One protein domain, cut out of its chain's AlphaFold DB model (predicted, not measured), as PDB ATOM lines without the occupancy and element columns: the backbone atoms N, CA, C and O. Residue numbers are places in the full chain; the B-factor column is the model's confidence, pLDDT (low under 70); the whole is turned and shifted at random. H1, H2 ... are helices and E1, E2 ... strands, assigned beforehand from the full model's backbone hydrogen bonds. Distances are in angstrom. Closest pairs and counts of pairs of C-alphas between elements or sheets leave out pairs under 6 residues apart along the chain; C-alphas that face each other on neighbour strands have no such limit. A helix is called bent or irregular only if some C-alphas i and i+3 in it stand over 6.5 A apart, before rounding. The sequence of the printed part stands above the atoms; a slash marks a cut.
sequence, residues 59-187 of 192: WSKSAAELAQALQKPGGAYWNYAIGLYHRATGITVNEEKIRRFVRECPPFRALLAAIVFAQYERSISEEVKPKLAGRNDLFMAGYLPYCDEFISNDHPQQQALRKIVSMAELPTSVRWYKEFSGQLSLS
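Overview. This is residues 59 to 187 of the 192 residues of an uncharacterized protein of Acidobacteria bacterium (UniProt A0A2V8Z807). The long helix H4 runs through the middle of an elongated body, with H1 and H2 packed on it toward one end and H3 packed on H2. Toward the other end H5 and H6 pack on H4, H6 lies between H4 and a small sheet of E1 and E2, and residues 182 to 187 of H7 stick out beyond. The 129 printed residues, mostly helix by class, run H1 H2 H3 H4 H5 E1 H6 E2 H7; the two strands are parallel. The whole is compact, radius of gyration of the C-alphas 15.7 A, spanning 52 by 33 by 21 A.

Along the chain. H1, residues 63 to 70, begins at C-alpha 63 (-12.863, 41.602, 18.989). H2 is residues 76 to 89, 19.8 A; H3, 95 to 104; H4, 106 to 124, 25.3 A; H5, 135 to 146, irregular, with C-alphas 142 and 145 7.1 A apart. E1 is 149 to 152, H6 155 to 167, E2 173 to 176. H7, 177 to 187, ends at C-alpha 187 (-10.938, 76.789, 32.792).

Arrangement. H4 is the hub. H4 and H5 form a helical hairpin at a shallow tilt of 30 degrees, closest C-alphas Pro 107 and Gly 142, 4.4 A. H4 touches H6 at Ala 113 and Ile 164, closest C-alphas 5.7 A. H1 touches H4, about perpendicular at 78 degrees, closest C-alphas Ala 63 and Phe 117, 5.3 A. H2 touches H3, closest C-alphas Ile 82 and Ile 98, 6.3 A. E1, H6 and E2 form a strand-helix-strand unit, parallel neighbour strands joined through a helix, with a right-handed crossover; N 150 and O 173 are 2.8 A apart, within hydrogen-bond range. H7 and H6 are apart. Every O i to N i+4 pair is within range in H1, H2, H3, H4 and H6, but 6 of 7 in H7 and 2 of 8 in H5, where 7 of 9 O i to N i+3 pairs are.

Size, cuts and confidence. The C-alphas farthest apart, Thr 92 and Leu 186, are 52.6 A apart. The printed part has no cut and no long link. Mean pLDDT of the printed part is 94.7; residues 186 to 187 are under 70.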
ATOM      1  N   TRP A  59     -12.096  34.117   9.515       83.88
ATOM      2  CA  TRP A  59     -11.830  34.434  10.916       83.88
ATOM      3  C   TRP A  59     -12.321  35.839  11.277       83.88
ATOM      4  O   TRP A  59     -12.325  36.743  10.438       83.88
ATOM      5  N   SER A  60     -12.713  36.031  12.541       85.31
ATOM      6  CA  SER A  60     -13.075  37.354  13.055       85.31
ATOM      7  C   SER A  60     -11.899  38.316  12.902       85.31
ATOM      8  O   SER A  60     -10.791  38.038  13.363       85.31
ATOM      9  N   LYS A  61     -12.156  39.467  12.283       88.75
ATOM     10  CA  LYS A  61     -11.173  40.528  12.014       88.75
ATOM     11  C   LYS A  61     -11.089  41.545  13.147       88.75
ATOM     12  O   LYS A  61     -10.266  42.459  13.117       88.75
ATOM     13  N   SER A  62     -11.967  41.424  14.141       94.31
ATOM     14  CA  SER A  62     -11.964  42.262  15.334       94.31
ATOM     15  C   SER A  62     -12.560  41.549  16.548       94.31
ATOM     16  O   SER A  62     -13.350  40.612  16.421       94.31
ATOM     17  N   ALA A  63     -12.242  42.052  17.743       95.12
ATOM     18  CA  ALA A  63     -12.863  41.602  18.989       95.12
ATOM     19  C   ALA A  63     -14.391  41.801  19.001       95.12
ATOM     20  O   ALA A  63     -15.107  41.015  19.617       95.12
ATOM     21  N   ALA A  64     -14.900  42.826  18.308       95.94
ATOM     22  CA  ALA A  64     -16.334  43.079  18.192       95.94
ATOM     23  C   ALA A  64     -17.027  42.012  17.329       95.94
ATOM     24  O   ALA A  64     -18.057  41.474  17.731       95.94
ATOM     25  N   GLU A  65     -16.432  41.650  16.189       95.38
ATOM     26  CA  GLU A  65     -16.924  40.544  15.358       95.38
ATOM     27  C   GLU A  65     -16.883  39.214  16.113       95.38
ATOM     28  O   GLU A  65     -17.841  38.443  16.058       95.38
ATOM     29  N   LEU A  66     -15.808  38.969  16.872       95.25
ATOM     30  CA  LEU A  66     -15.715  37.791  17.728       95.25
ATOM     31  C   LEU A  66     -16.844  37.781  18.766       95.25
ATOM     32  O   LEU A  66     -17.528  36.773  18.911       95.25
ATOM     33  N   ALA A  67     -17.085  38.896  19.461       95.62
ATOM     34  CA  ALA A  67     -18.170  38.990  20.435       95.62
ATOM     35  C   ALA A  67     -19.531  38.659  19.809       95.62
ATOM     36  O   ALA A  67     -20.272  37.849  20.364       95.62
ATOM     37  N   GLN A  68     -19.831  39.213  18.633       95.06
ATOM     38  CA  GLN A  68     -21.076  38.928  17.912       95.06
ATOM     39  C   GLN A  68     -21.195  37.447  17.534       95.06
ATOM     40  O   GLN A  68     -22.250  36.839  17.723       95.06
ATOM     41  N   ALA A  69     -20.108  36.837  17.047       93.56
ATOM     42  CA  ALA A  69     -20.085  35.416  16.715       93.56
ATOM     43  C   ALA A  69     -20.330  34.533  17.950       93.56
ATOM     44  O   ALA A  69     -21.099  33.571  17.881       93.56
ATOM     45  N   LEU A  70     -19.731  34.890  19.089       95.06
ATOM     46  CA  LEU A  70     -19.845  34.144  20.344       95.06
ATOM     47  C   LEU A  70     -21.187  34.343  21.067       95.06
ATOM     48  O   LEU A  70     -21.529  33.522  21.915       95.06
ATOM     49  N   GLN A  71     -21.940  35.402  20.757       95.88
ATOM     50  CA  GLN A  71     -23.243  35.715  21.367       95.88
ATOM     51  C   GLN A  71     -24.436  34.981  20.726       95.88
ATOM     52  O   GLN A  71     -25.577  35.122  21.185       95.88
ATOM     53  N   LYS A  72     -24.206  34.154  19.699       94.62
ATOM     54  CA  LYS A  72     -25.237  33.258  19.150       94.62
ATOM     55  C   LYS A  72     -25.795  32.318  20.242       94.62
ATOM     56  O   LYS A  72     -25.104  32.073  21.232       94.62
ATOM     57  N   PRO A  73     -27.041  31.814  20.118       94.56
ATOM     58  CA  PRO A  73     -27.589  30.821  21.050       94.56
ATOM     59  C   PRO A  73     -26.634  29.640  21.265       94.56
ATOM     60  O   PRO A  73     -26.108  29.106  20.290       94.56
ATOM     61  N   GLY A  74     -26.366  29.279  22.525       91.88
ATOM     62  CA  GLY A  74     -25.385  28.246  22.891       91.88
ATOM     63  C   GLY A  74     -23.909  28.624  22.685       91.88
ATOM     64  O   GLY A  74     -23.025  27.793  22.891       91.88
ATOM     65  N   GLY A  75     -23.616  29.859  22.271       93.50
ATOM     66  CA  GLY A  75     -22.259  30.329  22.006       93.50
ATOM     67  C   GLY A  75     -21.416  30.528  23.271       93.50
ATOM     68  O   GLY A  75     -21.926  30.709  24.380       93.50
ATOM     69  N   ALA A  76     -20.087  30.529  23.105       94.19
ATOM     70  CA  ALA A  76     -19.152  30.547  24.233       94.19
ATOM     71  C   ALA A  76     -19.263  31.802  25.115       94.19
ATOM     72  O   ALA A  76     -18.928  31.736  26.296       94.19
ATOM     73  N   TYR A  77     -19.784  32.919  24.587       96.19
ATOM     74  CA  TYR A  77     -20.022  34.134  25.373       96.19
ATOM     75  C   TYR A  77     -20.919  33.849  26.584       96.19
ATOM     76  O   TYR A  77     -20.623  34.269  27.704       96.19
ATOM     77  N   TRP A  78     -21.989  33.078  26.375       97.19
ATOM     78  CA  TRP A  78     -22.938  32.738  27.432       97.19
ATOM     79  C   TRP A  78     -22.372  31.700  28.395       97.19
ATOM     80  O   TRP A  78     -22.601  31.807  29.595       97.19
ATOM     81  N   ASN A  79     -21.552  30.768  27.907       95.75
ATOM     82  CA  ASN A  79     -20.858  29.806  28.766       95.75
ATOM     83  C   ASN A  79     -19.859  30.498  29.703       95.75
ATOM     84  O   ASN A  79     -19.817  30.179  30.892       95.75
ATOM     85  N   TYR A  80     -19.114  31.498  29.212       94.56
ATOM     86  CA  TYR A  80     -18.273  32.331  30.073       94.56
ATOM     87  C   TYR A  80     -19.107  33.073  31.115       94.56
ATOM     88  O   TYR A  80     -18.764  33.047  32.295       94.56
ATOM     89  N   ALA A  81     -20.220  33.682  30.708       97.44
ATOM     90  CA  ALA A  81     -21.110  34.393  31.617       97.44
ATOM     91  C   ALA A  81     -21.656  33.486  32.733       97.44
ATOM     92  O   ALA A  81     -21.566  33.843  33.907       97.44
ATOM     93  N   ILE A  82     -22.147  32.292  32.392       97.75
ATOM     94  CA  ILE A  82     -22.651  31.306  33.362       97.75
ATOM     95  C   ILE A  82     -21.528  30.856  34.295       97.75
ATOM     96  O   ILE A  82     -21.706  30.850  35.511       97.75
ATOM     97  N   GLY A  83     -20.355  30.527  33.748       95.94
ATOM     98  CA  GLY A  83     -19.212  30.071  34.536       95.94
ATOM     99  C   GLY A  83     -18.664  31.142  35.482       95.94
ATOM    100  O   GLY A  83     -18.280  30.833  36.608       95.94
ATOM    101  N   LEU A  84     -18.631  32.413  35.066       95.12
ATOM    102  CA  LEU A  84     -18.277  33.520  35.960       95.12
ATOM    103  C   LEU A  84     -19.337  33.731  37.044       95.12
ATOM    104  O   LEU A  84     -18.983  33.846  38.215       95.12
ATOM    105  N   TYR A  85     -20.616  33.746  36.669       97.25
ATOM    106  CA  TYR A  85     -21.714  33.932  37.616       97.25
ATOM    107  C   TYR A  85     -21.730  32.833  38.683       97.25
ATOM    108  O   TYR A  85     -21.797  33.126  39.876       97.25
ATOM    109  N   HIS A  86     -21.587  31.573  38.267       97.56
ATOM    110  CA  HIS A  86     -21.523  30.435  39.176       97.56
ATOM    111  C   HIS A  86     -20.316  30.520  40.114       97.56
ATOM    112  O   HIS A  86     -20.474  30.353  41.316       97.56
ATOM    113  N   ARG A  87     -19.122  30.854  39.603       94.31
ATOM    114  CA  ARG A  87     -17.927  31.008  40.452       94.31
ATOM    115  C   ARG A  87     -18.088  32.088  41.522       94.31
ATOM    116  O   ARG A  87     -17.578  31.916  42.620       94.31
ATOM    117  N   ALA A  88     -18.783  33.179  41.209       93.75
ATOM    118  CA  ALA A  88     -18.983  34.279  42.147       93.75
ATOM    119  C   ALA A  88     -20.116  34.028  43.158       93.75
ATOM    120  O   ALA A  88     -20.062  34.542  44.270       93.75
ATOM    121  N   THR A  89     -21.153  33.278  42.774       96.50
ATOM    122  CA  THR A  89     -22.402  33.170  43.559       96.50
ATOM    123  C   THR A  89     -22.702  31.767  44.083       96.50
ATOM    124  O   THR A  89     -23.575  31.607  44.929       96.50
ATOM    125  N   GLY A  90     -22.044  30.735  43.551       97.38
ATOM    126  CA  GLY A  90     -22.399  29.328  43.749       97.38
ATOM    127  C   GLY A  90     -23.670  28.883  43.012       97.38
ATOM    128  O   GLY A  90     -24.027  27.708  43.063       97.38
ATOM    129  N   ILE A  91     -24.361  29.782  42.301       97.44
ATOM    130  CA  ILE A  91     -25.661  29.504  41.680       97.44
ATOM    131  C   ILE A  91     -25.482  29.177  40.199       97.44
ATOM    132  O   ILE A  91     -24.888  29.936  39.435       97.44
ATOM    133  N   THR A  92     -26.048  28.050  39.771       96.38
ATOM    134  CA  THR A  92     -26.122  27.685  38.353       96.38
ATOM    135  C   THR A  92     -27.378  28.280  37.725       96.38
ATOM    136  O   THR A  92     -28.491  28.091  38.217       96.38
ATOM    137  N   VAL A  93     -27.206  28.986  36.610       97.56
ATOM    138  CA  VAL A  93     -28.296  29.607  35.845       97.56
ATOM    139  C   VAL A  93     -28.306  29.091  34.409       97.56
ATOM    140  O   VAL A  93     -27.283  28.653  33.891       97.56
ATOM    141  N   ASN A  94     -29.472  29.138  33.765       97.69
ATOM    142  CA  ASN A  94     -29.601  28.822  32.344       97.69
ATOM    143  C   ASN A  94     -29.265  30.043  31.465       97.69
ATOM    144  O   ASN A  94     -29.112  31.167  31.957       97.69
ATOM    145  N   GLU A  95     -29.177  29.821  30.152       97.38
ATOM    146  CA  GLU A  95     -28.818  30.867  29.188       97.38
ATOM    147  C   GLU A  95     -29.813  32.046  29.186       97.38
ATOM    148  O   GLU A  95     -29.423  33.208  29.076       97.38
ATOM    149  N   GLU A  96     -31.107  31.783  29.360       98.00
ATOM    150  CA  GLU A  96     -32.122  32.839  29.408       98.00
ATOM    151  C   GLU A  96     -31.894  33.793  30.593       98.00
ATOM    152  O   GLU A  96     -31.847  35.018  30.424       98.00
ATOM    153  N   LYS A  97     -31.689  33.236  31.792       98.19
ATOM    154  CA  LYS A  97     -31.440  34.015  33.009       98.19
ATOM    155  C   LYS A  97     -30.130  34.788  32.926       98.19
ATOM    156  O   LYS A  97     -30.111  35.963  33.294       98.19
ATOM    157  N   ILE A  98     -29.053  34.180  32.418       98.38
ATOM    158  CA  ILE A  98     -27.773  34.892  32.312       98.38
ATOM    159  C   ILE A  98     -27.839  36.017  31.273       98.38
ATOM    160  O   ILE A  98     -27.319  37.096  31.530       98.38
ATOM    161  N   ARG A  99     -28.532  35.825  30.141       98.19
ATOM    162  CA  ARG A  99     -28.738  36.883  29.135       98.19
ATOM    163  C   ARG A  99     -29.461  38.081  29.739       98.19
ATOM    164  O   ARG A  99     -29.075  39.225  29.499       98.19
ATOM    165  N   ARG A 100     -30.496  37.818  30.544       98.19
ATOM    166  CA  ARG A 100     -31.202  38.860  31.296       98.19
ATOM    167  C   ARG A 100     -30.264  39.579  32.264       98.19
ATOM    168  O   ARG A 100     -30.205  40.803  32.226       98.19
ATOM    169  N   PHE A 101     -29.501  38.835  33.060       98.12
ATOM    170  CA  PHE A 101     -28.550  39.413  34.008       98.12
ATOM    171  C   PHE A 101     -27.489  40.279  33.318       98.12
ATOM    172  O   PHE A 101     -27.261  41.405  33.736       98.12
ATOM    173  N   VAL A 102     -26.896  39.810  32.217       97.81
ATOM    174  CA  VAL A 102     -25.919  40.580  31.425       97.81
ATOM    175  C   VAL A 102     -26.526  41.883  30.900       97.81
ATOM    176  O   VAL A 102     -25.864  42.915  30.906       97.81
ATOM    177  N   ARG A 103     -27.789  41.870  30.463       97.00
ATOM    178  CA  ARG A 103     -28.476  43.087  30.007       97.00
ATOM    179  C   ARG A 103     -28.737  44.073  31.149       97.00
ATOM    180  O   ARG A 103     -28.629  45.275  30.937       97.00
ATOM    181  N   GLU A 104     -29.102  43.568  32.323       97.75
ATOM    182  CA  GLU A 104     -29.499  44.372  33.488       97.75
ATOM    183  C   GLU A 104     -28.312  44.777  34.381       97.75
ATOM    184  O   GLU A 104     -28.440  45.692  35.190       97.75
ATOM    185  N   CYS A 105     -27.147  44.144  34.218       98.00
ATOM    186  CA  CYS A 105     -25.926  44.424  34.967       98.00
ATOM    187  C   CYS A 105     -24.804  44.899  34.021       98.00
ATOM    188  O   CYS A 105     -23.958  44.100  33.596       98.00
ATOM    189  N   PRO A 106     -24.752  46.207  33.698       97.94
ATOM    190  CA  PRO A 106     -23.715  46.769  32.834       97.94
ATOM    191  C   PRO A 106     -22.269  46.457  33.267       97.94
ATOM    192  O   PRO A 106     -21.464  46.159  32.385       97.94
ATOM    193  N   PRO A 107     -21.904  46.447  34.569       98.06
ATOM    194  CA  PRO A 107     -20.554  46.070  35.013       98.06
ATOM    195  C   PRO A 107     -20.165  44.657  34.595       98.06
ATOM    196  O   PRO A 107     -19.056  44.413  34.119       98.06
ATOM    197  N   PHE A 108     -21.102  43.719  34.723       97.88
ATOM    198  CA  PHE A 108     -20.880  42.336  34.334       97.88
ATOM    199  C   PHE A 108     -20.765  42.204  32.812       97.88
ATOM    200  O   PHE A 108     -19.868  41.524  32.313       97.88
ATOM    201  N   ARG A 109     -21.603  42.927  32.056       98.06
ATOM    202  CA  ARG A 109     -21.496  43.027  30.590       98.06
ATOM    203  C   ARG A 109     -20.137  43.566  30.142       98.06
ATOM    204  O   ARG A 109     -19.533  43.010  29.226       98.06
ATOM    205  N   ALA A 110     -19.647  44.615  30.801       98.38
ATOM    206  CA  ALA A 110     -18.347  45.218  30.528       98.38
ATOM    207  C   ALA A 110     -17.196  44.238  30.798       98.38
ATOM    208  O   ALA A 110     -16.288  44.103  29.976       98.38
ATOM    209  N   LEU A 111     -17.269  43.490  31.903       97.88
ATOM    210  CA  LEU A 111     -16.290  42.456  32.233       97.88
ATOM    211  C   LEU A 111     -16.263  41.327  31.190       97.88
ATOM    212  O   LEU A 111     -15.187  40.895  30.777       97.88
ATOM    213  N   LEU A 112     -17.423  40.877  30.705       98.00
ATOM    214  CA  LEU A 112     -17.484  39.875  29.634       98.00
ATOM    215  C   LEU A 112     -16.888  40.394  28.323       98.00
ATOM    216  O   LEU A 112     -16.159  39.666  27.650       98.00
ATOM    217  N   ALA A 113     -17.150  41.655  27.970       98.12
ATOM    218  CA  ALA A 113     -16.513  42.283  26.816       98.12
ATOM    219  C   ALA A 113     -14.982  42.341  26.971       98.12
ATOM    220  O   ALA A 113     -14.270  42.061  26.007       98.12
ATOM    221  N   ALA A 114     -14.470  42.609  28.178       98.19
ATOM    222  CA  ALA A 114     -13.036  42.573  28.467       98.19
ATOM    223  C   ALA A 114     -12.426  41.171  28.289       98.19
ATOM    224  O   ALA A 114     -11.337  41.050  27.730       98.19
ATOM    225  N   ILE A 115     -13.138  40.114  28.693       97.19
ATOM    226  CA  ILE A 115     -12.711  38.717  28.487       97.19
ATOM    227  C   ILE A 115     -12.631  38.380  26.994       97.19
ATOM    228  O   ILE A 115     -11.626  37.836  26.539       97.19
ATOM    229  N   VAL A 116     -13.656  38.736  26.212       97.19
ATOM    230  CA  VAL A 116     -13.643  38.511  24.755       97.19
ATOM    231  C   VAL A 116     -12.522  39.302  24.088       97.19
ATOM    232  O   VAL A 116     -11.825  38.778  23.221       97.19
ATOM    233  N   PHE A 117     -12.316  40.551  24.508       97.62
ATOM    234  CA  PHE A 117     -11.229  41.383  24.008       97.62
ATOM    235  C   PHE A 117      -9.854  40.771  24.320       97.62
ATOM    236  O   PHE A 117      -9.006  40.691  23.431       97.62
ATOM    237  N   ALA A 118      -9.651  40.273  25.545       96.94
ATOM    238  CA  ALA A 118      -8.425  39.584  25.947       96.94
ATOM    239  C   ALA A 118      -8.161  38.339  25.089       96.94
ATOM    240  O   ALA A 118      -7.052  38.175  24.579       96.94
ATOM    241  N   GLN A 119      -9.188  37.509  24.885       95.94
ATOM    242  CA  GLN A 119      -9.121  36.324  24.030       95.94
ATOM    243  C   GLN A 119      -8.758  36.693  22.589       95.94
ATOM    244  O   GLN A 119      -7.913  36.041  21.976       95.94
ATOM    245  N   TYR A 120      -9.368  37.750  22.050       96.06
ATOM    246  CA  TYR A 120      -9.086  38.193  20.694       96.06
ATOM    247  C   TYR A 120      -7.622  38.620  20.531       96.06
ATOM    248  O   TYR A 120      -6.909  38.042  19.716       96.06
ATOM    249  N   GLU A 121      -7.161  39.585  21.328       95.50
ATOM    250  CA  GLU A 121      -5.833  40.201  21.173       95.50
ATOM    251  C   GLU A 121      -4.669  39.253  21.489       95.50
ATOM    252  O   GLU A 121      -3.566  39.442  20.981       95.50
ATOM    253  N   ARG A 122      -4.881  38.260  22.359       95.19
ATOM    254  CA  ARG A 122      -3.820  37.324  22.758       95.19
ATOM    255  C   ARG A 122      -3.817  36.062  21.908       95.19
ATOM    256  O   ARG A 122      -2.764  35.610  21.461       95.19
ATOM    257  N   SER A 123      -4.992  35.500  21.653       94.38
ATOM    258  CA  SER A 123      -5.111  34.158  21.081       94.38
ATOM    259  C   SER A 123      -5.525  34.129  19.616       94.38
ATOM    260  O   SER A 123      -5.116  33.216  18.908       94.38
ATOM    261  N   ILE A 124      -6.343  35.080  19.161       93.25
ATOM    262  CA  ILE A 124      -7.010  34.976  17.853       93.25
ATOM    263  C   ILE A 124      -6.405  35.926  16.826       93.25
ATOM    264  O   ILE A 124      -6.345  35.564  15.653       93.25
ATOM    265  N   SER A 125      -5.951  37.115  17.227       92.44
ATOM    266  CA  SER A 125      -5.339  38.081  16.315       92.44
ATOM    267  C   SER A 125      -4.115  37.494  15.610       92.44
ATOM    268  O   SER A 125      -3.350  36.709  16.183       92.44
ATOM    269  N   GLU A 126      -3.918  37.902  14.356       87.25
ATOM    270  CA  GLU A 126      -2.779  37.469  13.532       87.25
ATOM    271  C   GLU A 126      -1.457  37.790  14.218       87.25
ATOM    272  O   GLU A 126      -0.602  36.921  14.379       87.25
ATOM    273  N   GLU A 127      -1.358  39.004  14.748       86.81
ATOM    274  CA  GLU A 127      -0.197  39.486  15.475       86.81
ATOM    275  C   GLU A 127      -0.560  39.758  16.934       86.81
ATOM    276  O   GLU A 127      -1.617  40.324  17.240       86.81
ATOM    277  N   VAL A 128       0.334  39.363  17.843       85.12
ATOM    278  CA  VAL A 128       0.284  39.805  19.240       85.12
ATOM    279  C   VAL A 128       1.065  41.100  19.322       85.12
ATOM    280  O   VAL A 128       2.245  41.147  18.972       85.12
ATOM    281  N   LYS A 129       0.415  42.161  19.793       87.31
ATOM    282  CA  LYS A 129       1.104  43.434  20.006       87.31
ATOM    283  C   LYS A 129       2.191  43.266  21.073       87.31
ATOM    284  O   LYS A 129       1.967  42.564  22.056       87.31
ATOM    285  N   PRO A 130       3.322  43.979  20.949       85.50
ATOM    286  CA  PRO A 130       4.426  43.874  21.903       85.50
ATOM    287  C   PRO A 130       4.050  44.346  23.314       85.50
ATOM    288  O   PRO A 130       4.655  43.909  24.288       85.50
ATOM    289  N   LYS A 131       3.052  45.232  23.437       90.12
ATOM    290  CA  LYS A 131       2.516  45.689  24.722       90.12
ATOM    291  C   LYS A 131       0.994  45.593  24.711       90.12
ATOM    292  O   LYS A 131       0.334  46.266  23.919       90.12
ATOM    293  N   LEU A 132       0.453  44.772  25.605       93.75
ATOM    294  CA  LEU A 132      -0.983  44.608  25.831       93.75
ATOM    295  C   LEU A 132      -1.357  45.111  27.225       93.75
ATOM    296  O   LEU A 132      -0.529  45.114  28.131       93.75
ATOM    297  N   ALA A 133      -2.617  45.512  27.390       95.19
ATOM    298  CA  ALA A 133      -3.184  45.798  28.703       95.19
ATOM    299  C   ALA A 133      -3.169  44.524  29.561       95.19
ATOM    300  O   ALA A 133      -3.538  43.445  29.070       95.19
ATOM    301  N   GLY A 134      -2.735  44.642  30.815       94.75
ATOM    302  CA  GLY A 134      -2.687  43.530  31.757       94.75
ATOM    303  C   GLY A 134      -4.071  43.122  32.261       94.75
ATOM    304  O   GLY A 134      -5.095  43.713  31.912       94.75
ATOM    305  N   ARG A 135      -4.103  42.105  33.130       95.12
ATOM    306  CA  ARG A 135      -5.339  41.614  33.759       95.12
ATOM    307  C   ARG A 135      -6.116  42.738  34.446       95.12
ATOM    308  O   ARG A 135      -7.290  42.943  34.151       95.12
ATOM    309  N   ASN A 136      -5.463  43.448  35.365       95.00
ATOM    310  CA  ASN A 136      -6.115  44.500  36.145       95.00
ATOM    311  C   ASN A 136      -6.560  45.644  35.234       95.00
ATOM    312  O   ASN A 136      -7.700  46.083  35.340       95.00
ATOM    313  N   ASP A 137      -5.723  46.039  34.272       96.12
ATOM    314  CA  ASP A 137      -6.043  47.091  33.307       96.12
ATOM    315  C   ASP A 137      -7.329  46.802  32.532       96.12
ATOM    316  O   ASP A 137      -8.170  47.686  32.374       96.12
ATOM    317  N   LEU A 138      -7.495  45.558  32.075       96.88
ATOM    318  CA  LEU A 138      -8.684  45.112  31.355       96.88
ATOM    319  C   LEU A 138      -9.896  44.974  32.274       96.88
ATOM    320  O   LEU A 138     -10.998  45.363  31.895       96.88
ATOM    321  N   PHE A 139      -9.717  44.433  33.479       96.31
ATOM    322  CA  PHE A 139     -10.824  44.196  34.410       96.31
ATOM    323  C   PHE A 139     -11.315  45.462  35.113       96.31
ATOM    324  O   PHE A 139     -12.442  45.465  35.615       96.31
ATOM    325  N   MET A 140     -10.579  46.578  35.014       97.50
ATOM    326  CA  MET A 140     -11.135  47.906  35.294       97.50
ATOM    327  C   MET A 140     -12.381  48.219  34.449       97.50
ATOM    328  O   MET A 140     -13.159  49.096  34.819       97.50
ATOM    329  N   ALA A 141     -12.638  47.464  33.372       98.12
ATOM    330  CA  ALA A 141     -13.888  47.515  32.622       98.12
ATOM    331  C   ALA A 141     -15.148  47.424  33.496       98.12
ATOM    332  O   ALA A 141     -16.146  48.067  33.178       98.12
ATOM    333  N   GLY A 142     -15.108  46.675  34.605       97.69
ATOM    334  CA  GLY A 142     -16.239  46.571  35.534       97.69
ATOM    335  C   GLY A 142     -16.638  47.906  36.174       97.69
ATOM    336  O   GLY A 142     -17.794  48.072  36.553       97.69
ATOM    337  N   TYR A 143     -15.720  48.873  36.245       97.69
ATOM    338  CA  TYR A 143     -15.996  50.207  36.778       97.69
ATOM    339  C   TYR A 143     -16.551  51.175  35.740       97.69
ATOM    340  O   TYR A 143     -17.195  52.145  36.129       97.69
ATOM    341  N   LEU A 144     -16.342  50.918  34.442       98.19
ATOM    342  CA  LEU A 144     -16.737  51.840  33.372       98.19
ATOM    343  C   LEU A 144     -18.188  52.322  33.517       98.19
ATOM    344  O   LEU A 144     -18.377  53.531  33.528       98.19
ATOM    345  N   PRO A 145     -19.199  51.456  33.731       98.06
ATOM    346  CA  PRO A 145     -20.592  51.904  33.780       98.06
ATOM    347  C   PRO A 145     -20.934  52.850  34.936       98.06
ATOM    348  O   PRO A 145     -22.018  53.424  34.936       98.06
ATOM    349  N   TYR A 146     -20.047  52.988  35.922       97.12
ATOM    350  CA  TYR A 146     -20.206  53.900  37.052       97.12
ATOM    351  C   TYR A 146     -19.487  55.238  36.845       97.12
ATOM    352  O   TYR A 146     -19.476  56.074  37.746       97.12
ATOM    353  N   CYS A 147     -18.864  55.440  35.684       95.44
ATOM    354  CA  CYS A 147     -18.119  56.644  35.348       95.44
ATOM    355  C   CYS A 147     -18.688  57.284  34.079       95.44
ATOM    356  O   CYS A 147     -18.910  56.596  33.080       95.44
ATOM    357  N   ASP A 148     -18.823  58.611  34.083       96.94
ATOM    358  CA  ASP A 148     -19.025  59.385  32.851       96.94
ATOM    359  C   ASP A 148     -17.727  59.431  32.033       96.94
ATOM    360  O   ASP A 148     -17.720  59.204  30.822       96.94
ATOM    361  N   GLU A 149     -16.599  59.651  32.716       97.00
ATOM    362  CA  GLU A 149     -15.261  59.676  32.134       97.00
ATOM    363  C   GLU A 149     -14.307  58.758  32.912       97.00
ATOM    364  O   GLU A 149     -14.167  58.871  34.129       97.00
ATOM    365  N   PHE A 150     -13.613  57.862  32.207       97.69
ATOM    366  CA  PHE A 150     -12.522  57.054  32.751       97.69
ATOM    367  C   PHE A 150     -11.186  57.604  32.247       97.69
ATOM    368  O   PHE A 150     -10.913  57.610  31.041       97.69
ATOM    369  N   ILE A 151     -10.340  58.062  33.167       97.19
ATOM    370  CA  ILE A 151      -9.063  58.697  32.839       97.19
ATOM    371  C   ILE A 151      -7.928  57.696  33.028       97.19
ATOM    372  O   ILE A 151      -7.780  57.116  34.100       97.19
ATOM    373  N   SER A 152      -7.104  57.516  31.998       96.31
ATOM    374  CA  SER A 152      -5.919  56.661  32.060       96.31
ATOM    375  C   SER A 152      -4.669  57.414  31.609       96.31
ATOM    376  O   SER A 152      -4.727  58.263  30.714       96.31
ATOM    377  N   ASN A 153      -3.538  57.088  32.237       96.56
ATOM    378  CA  ASN A 153      -2.193  57.471  31.802       96.56
ATOM    379  C   ASN A 153      -1.378  56.247  31.325       96.56
ATOM    380  O   ASN A 153      -0.154  56.313  31.234       96.56
ATOM    381  N   ASP A 154      -2.046  55.128  31.014       96.69
ATOM    382  CA  ASP A 154      -1.449  53.971  30.342       96.69
ATOM    383  C   ASP A 154      -2.120  53.727  28.980       96.69
ATOM    384  O   ASP A 154      -3.323  53.484  28.872       96.69
ATOM    385  N   HIS A 155      -1.338  53.827  27.901       95.06
ATOM    386  CA  HIS A 155      -1.863  53.752  26.534       95.06
ATOM    387  C   HIS A 155      -2.508  52.395  26.187       95.06
ATOM    388  O   HIS A 155      -3.614  52.411  25.640       95.06
ATOM    389  N   PRO A 156      -1.887  51.234  26.480       96.19
ATOM    390  CA  PRO A 156      -2.529  49.932  26.325       96.19
ATOM    391  C   PRO A 156      -3.879  49.833  27.036       96.19
ATOM    392  O   PRO A 156      -4.861  49.457  26.391       96.19
ATOM    393  N   GLN A 157      -3.957  50.219  28.317       97.12
ATOM    394  CA  GLN A 157      -5.222  50.240  29.053       97.12
ATOM    395  C   GLN A 157      -6.254  51.127  28.352       97.12
ATOM    396  O   GLN A 157      -7.368  50.687  28.071       97.12
ATOM    397  N   GLN A 158      -5.882  52.364  28.019       97.31
ATOM    398  CA  GLN A 158      -6.781  53.318  27.376       97.31
ATOM    399  C   GLN A 158      -7.361  52.770  26.062       97.31
ATOM    400  O   GLN A 158      -8.569  52.846  25.826       97.31
ATOM    401  N   GLN A 159      -6.509  52.220  25.193       96.44
ATOM    402  CA  GLN A 159      -6.931  51.666  23.908       96.44
ATOM    403  C   GLN A 159      -7.869  50.474  24.093       96.44
ATOM    404  O   GLN A 159      -8.896  50.398  23.413       96.44
ATOM    405  N   ALA A 160      -7.547  49.576  25.025       97.62
ATOM    406  CA  ALA A 160      -8.373  48.417  25.324       97.62
ATOM    407  C   ALA A 160      -9.745  48.823  25.881       97.62
ATOM    408  O   ALA A 160     -10.775  48.406  25.349       97.62
ATOM    409  N   LEU A 161      -9.779  49.703  26.886       98.25
ATOM    410  CA  LEU A 161     -11.028  50.150  27.506       98.25
ATOM    411  C   LEU A 161     -11.924  50.910  26.518       98.25
ATOM    412  O   LEU A 161     -13.137  50.730  26.558       98.25
ATOM    413  N   ARG A 162     -11.368  51.674  25.563       98.12
ATOM    414  CA  ARG A 162     -12.160  52.283  24.471       98.12
ATOM    415  C   ARG A 162     -12.875  51.240  23.615       98.12
ATOM    416  O   ARG A 162     -14.039  51.422  23.260       98.12
ATOM    417  N   LYS A 163     -12.191  50.144  23.275       98.00
ATOM    418  CA  LYS A 163     -12.799  49.039  22.519       98.00
ATOM    419  C   LYS A 163     -13.871  48.341  23.351       98.00
ATOM    420  O   LYS A 163     -14.949  48.080  22.830       98.00
ATOM    421  N   ILE A 164     -13.612  48.128  24.639       98.38
ATOM    422  CA  ILE A 164     -14.562  47.506  25.566       98.38
ATOM    423  C   ILE A 164     -15.819  48.363  25.753       98.38
ATOM    424  O   ILE A 164     -16.913  47.819  25.661       98.38
ATOM    425  N   VAL A 165     -15.696  49.685  25.931       98.19
ATOM    426  CA  VAL A 165     -16.842  50.617  25.983       98.19
ATOM    427  C   VAL A 165     -17.724  50.464  24.749       98.19
ATOM    428  O   VAL A 165     -18.936  50.322  24.878       98.19
ATOM    429  N   SER A 166     -17.113  50.450  23.560       97.44
ATOM    430  CA  SER A 166     -17.850  50.291  22.305       97.44
ATOM    431  C   SER A 166     -18.525  48.921  22.205       97.44
ATOM    432  O   SER A 166     -19.678  48.851  21.800       97.44
ATOM    433  N   MET A 167     -17.836  47.843  22.592       97.25
ATOM    434  CA  MET A 167     -18.376  46.477  22.558       97.25
ATOM    435  C   MET A 167     -19.493  46.244  23.582       97.25
ATOM    436  O   MET A 167     -20.393  45.448  23.337       97.25
ATOM    437  N   ALA A 168     -19.413  46.894  24.742       97.00
ATOM    438  CA  ALA A 168     -20.385  46.779  25.824       97.00
ATOM    439  C   ALA A 168     -21.463  47.873  25.777       97.00
ATOM    440  O   ALA A 168     -22.263  47.952  26.715       97.00
ATOM    441  N   GLU A 169     -21.475  48.700  24.725       96.62
ATOM    442  CA  GLU A 169     -22.444  49.781  24.499       96.62
ATOM    443  C   GLU A 169     -22.612  50.669  25.743       96.62
ATOM    444  O   GLU A 169     -23.715  50.868  26.255       96.62
ATOM    445  N   LEU A 170     -21.486  51.123  26.299       97.12
ATOM    446  CA  LEU A 170     -21.467  51.960  27.497       97.12
ATOM    447  C   LEU A 170     -21.416  53.449  27.124       97.12
ATOM    448  O   LEU A 170     -20.762  53.802  26.142       97.12
ATOM    449  N   PRO A 171     -22.045  54.334  27.920       96.69
ATOM    450  CA  PRO A 171     -21.985  55.782  27.693       96.69
ATOM    451  C   PRO A 171     -20.631  56.403  28.089       96.69
ATOM    452  O   PRO A 171     -20.333  57.532  27.707       96.69
ATOM    453  N   THR A 172     -19.815  55.677  28.853       98.06
ATOM    454  CA  THR A 172     -18.550  56.140  29.432       98.06
ATOM    455  C   THR A 172     -17.526  56.543  28.382       98.06
ATOM    456  O   THR A 172     -17.206  55.777  27.475       98.06
ATOM    457  N   SER A 173     -16.903  57.701  28.563       97.56
ATOM    458  CA  SER A 173     -15.797  58.164  27.726       97.56
ATOM    459  C   SER A 173     -14.444  57.805  28.339       97.56
ATOM    460  O   SER A 173     -14.144  58.181  29.464       97.56
ATOM    461  N   VAL A 174     -13.571  57.116  27.597       97.81
ATOM    462  CA  VAL A 174     -12.207  56.790  28.064       97.81
ATOM    463  C   VAL A 174     -11.192  57.771  27.470       97.81
ATOM    464  O   VAL A 174     -11.056  57.878  26.242       97.81
ATOM    465  N   ARG A 175     -10.441  58.476  28.323       96.56
ATOM    466  CA  ARG A 175      -9.593  59.614  27.926       96.56
ATOM    467  C   ARG A 175      -8.177  59.546  28.475       96.56
ATOM    468  O   ARG A 175      -7.898  58.850  29.447       96.56
ATOM    469  N   TRP A 176      -7.281  60.263  27.801       97.19
ATOM    470  CA  TRP A 176      -5.886  60.357  28.205       97.19
ATOM    471  C   TRP A 176      -5.731  61.426  29.283       97.19
ATOM    472  O   TRP A 176      -6.265  62.529  29.146       97.19
ATOM    473  N   TYR A 177      -4.954  61.135  30.326       95.44
ATOM    474  CA  TYR A 177      -4.750  62.048  31.452       95.44
ATOM    475  C   TYR A 177      -4.296  63.454  31.026       95.44
ATOM    476  O   TYR A 177      -4.803  64.460  31.531       95.44
ATOM    477  N   LYS A 178      -3.384  63.554  30.050       93.75
ATOM    478  CA  LYS A 178      -2.898  64.857  29.566       93.75
ATOM    479  C   LYS A 178      -3.995  65.678  28.874       93.75
ATOM    480  O   LYS A 178      -4.031  66.894  29.018       93.75
ATOM    481  N   GLU A 179      -4.896  65.026  28.140       91.12
ATOM    482  CA  GLU A 179      -6.018  65.699  27.468       91.12
ATOM    483  C   GLU A 179      -7.036  66.217  28.487       91.12
ATOM    484  O   GLU A 179      -7.551  67.325  28.353       91.12
ATOM    485  N   PHE A 180      -7.307  65.414  29.516       92.25
ATOM    486  CA  PHE A 180      -8.216  65.765  30.601       92.25
ATOM    487  C   PHE A 180      -7.677  66.929  31.448       92.25
ATOM    488  O   PHE A 180      -8.351  67.942  31.630       92.25
ATOM    489  N   SER A 181      -6.425  66.840  31.903       92.12
ATOM    490  CA  SER A 181      -5.799  67.879  32.742       92.12
ATOM    491  C   SER A 181      -5.638  69.230  32.027       92.12
ATOM    492  O   SER A 181      -5.769  70.285  32.657       92.12
ATOM    493  N   GLY A 182      -5.429  69.227  30.705       88.94
ATOM    494  CA  GLY A 182      -5.397  70.450  29.898       88.94
ATOM    495  C   GLY A 182      -6.712  71.240  29.917       88.94
ATOM    496  O   GLY A 182      -6.687  72.469  29.954       88.94
ATOM    497  N   GLN A 183      -7.864  70.563  29.964       85.12
ATOM    498  CA  GLN A 183      -9.179  71.221  30.009       85.12
ATOM    499  C   GLN A 183      -9.462  71.874  31.362       85.12
ATOM    500  O   GLN A 183      -9.996  72.983  31.418       85.12
ATOM    501  N   LEU A 184      -9.034  71.230  32.451       83.12
ATOM    502  CA  LEU A 184      -9.126  71.810  33.791       83.12
ATOM    503  C   LEU A 184      -8.269  73.077  33.902       83.12
ATOM    504  O   LEU A 184      -8.706  74.074  34.474       83.12
ATOM    505  N   SER A 185      -7.087  73.068  33.283       72.50
ATOM    506  CA  SER A 185      -6.118  74.172  33.352       72.50
ATOM    507  C   SER A 185      -6.525  75.397  32.522       72.50
ATOM    508  O   SER A 185      -6.200  76.521  32.887       72.50
ATOM    509  N   LEU A 186      -7.263  75.211  31.423       58.94
ATOM    510  CA  LEU A 186      -7.783  76.321  30.613       58.94
ATOM    511  C   LEU A 186      -9.022  76.981  31.245       58.94
ATOM    512  O   LEU A 186      -9.268  78.166  31.024       58.94
ATOM    513  N   SER A 187      -9.765  76.253  32.085       53.38
ATOM    514  CA  SER A 187     -10.938  76.789  32.792       53.38
ATOM    515  C   SER A 187     -10.594  77.765  33.930       53.38
ATOM    516  O   SER A 187     -11.407  78.627  34.266       53.38
TER     517      SER A 187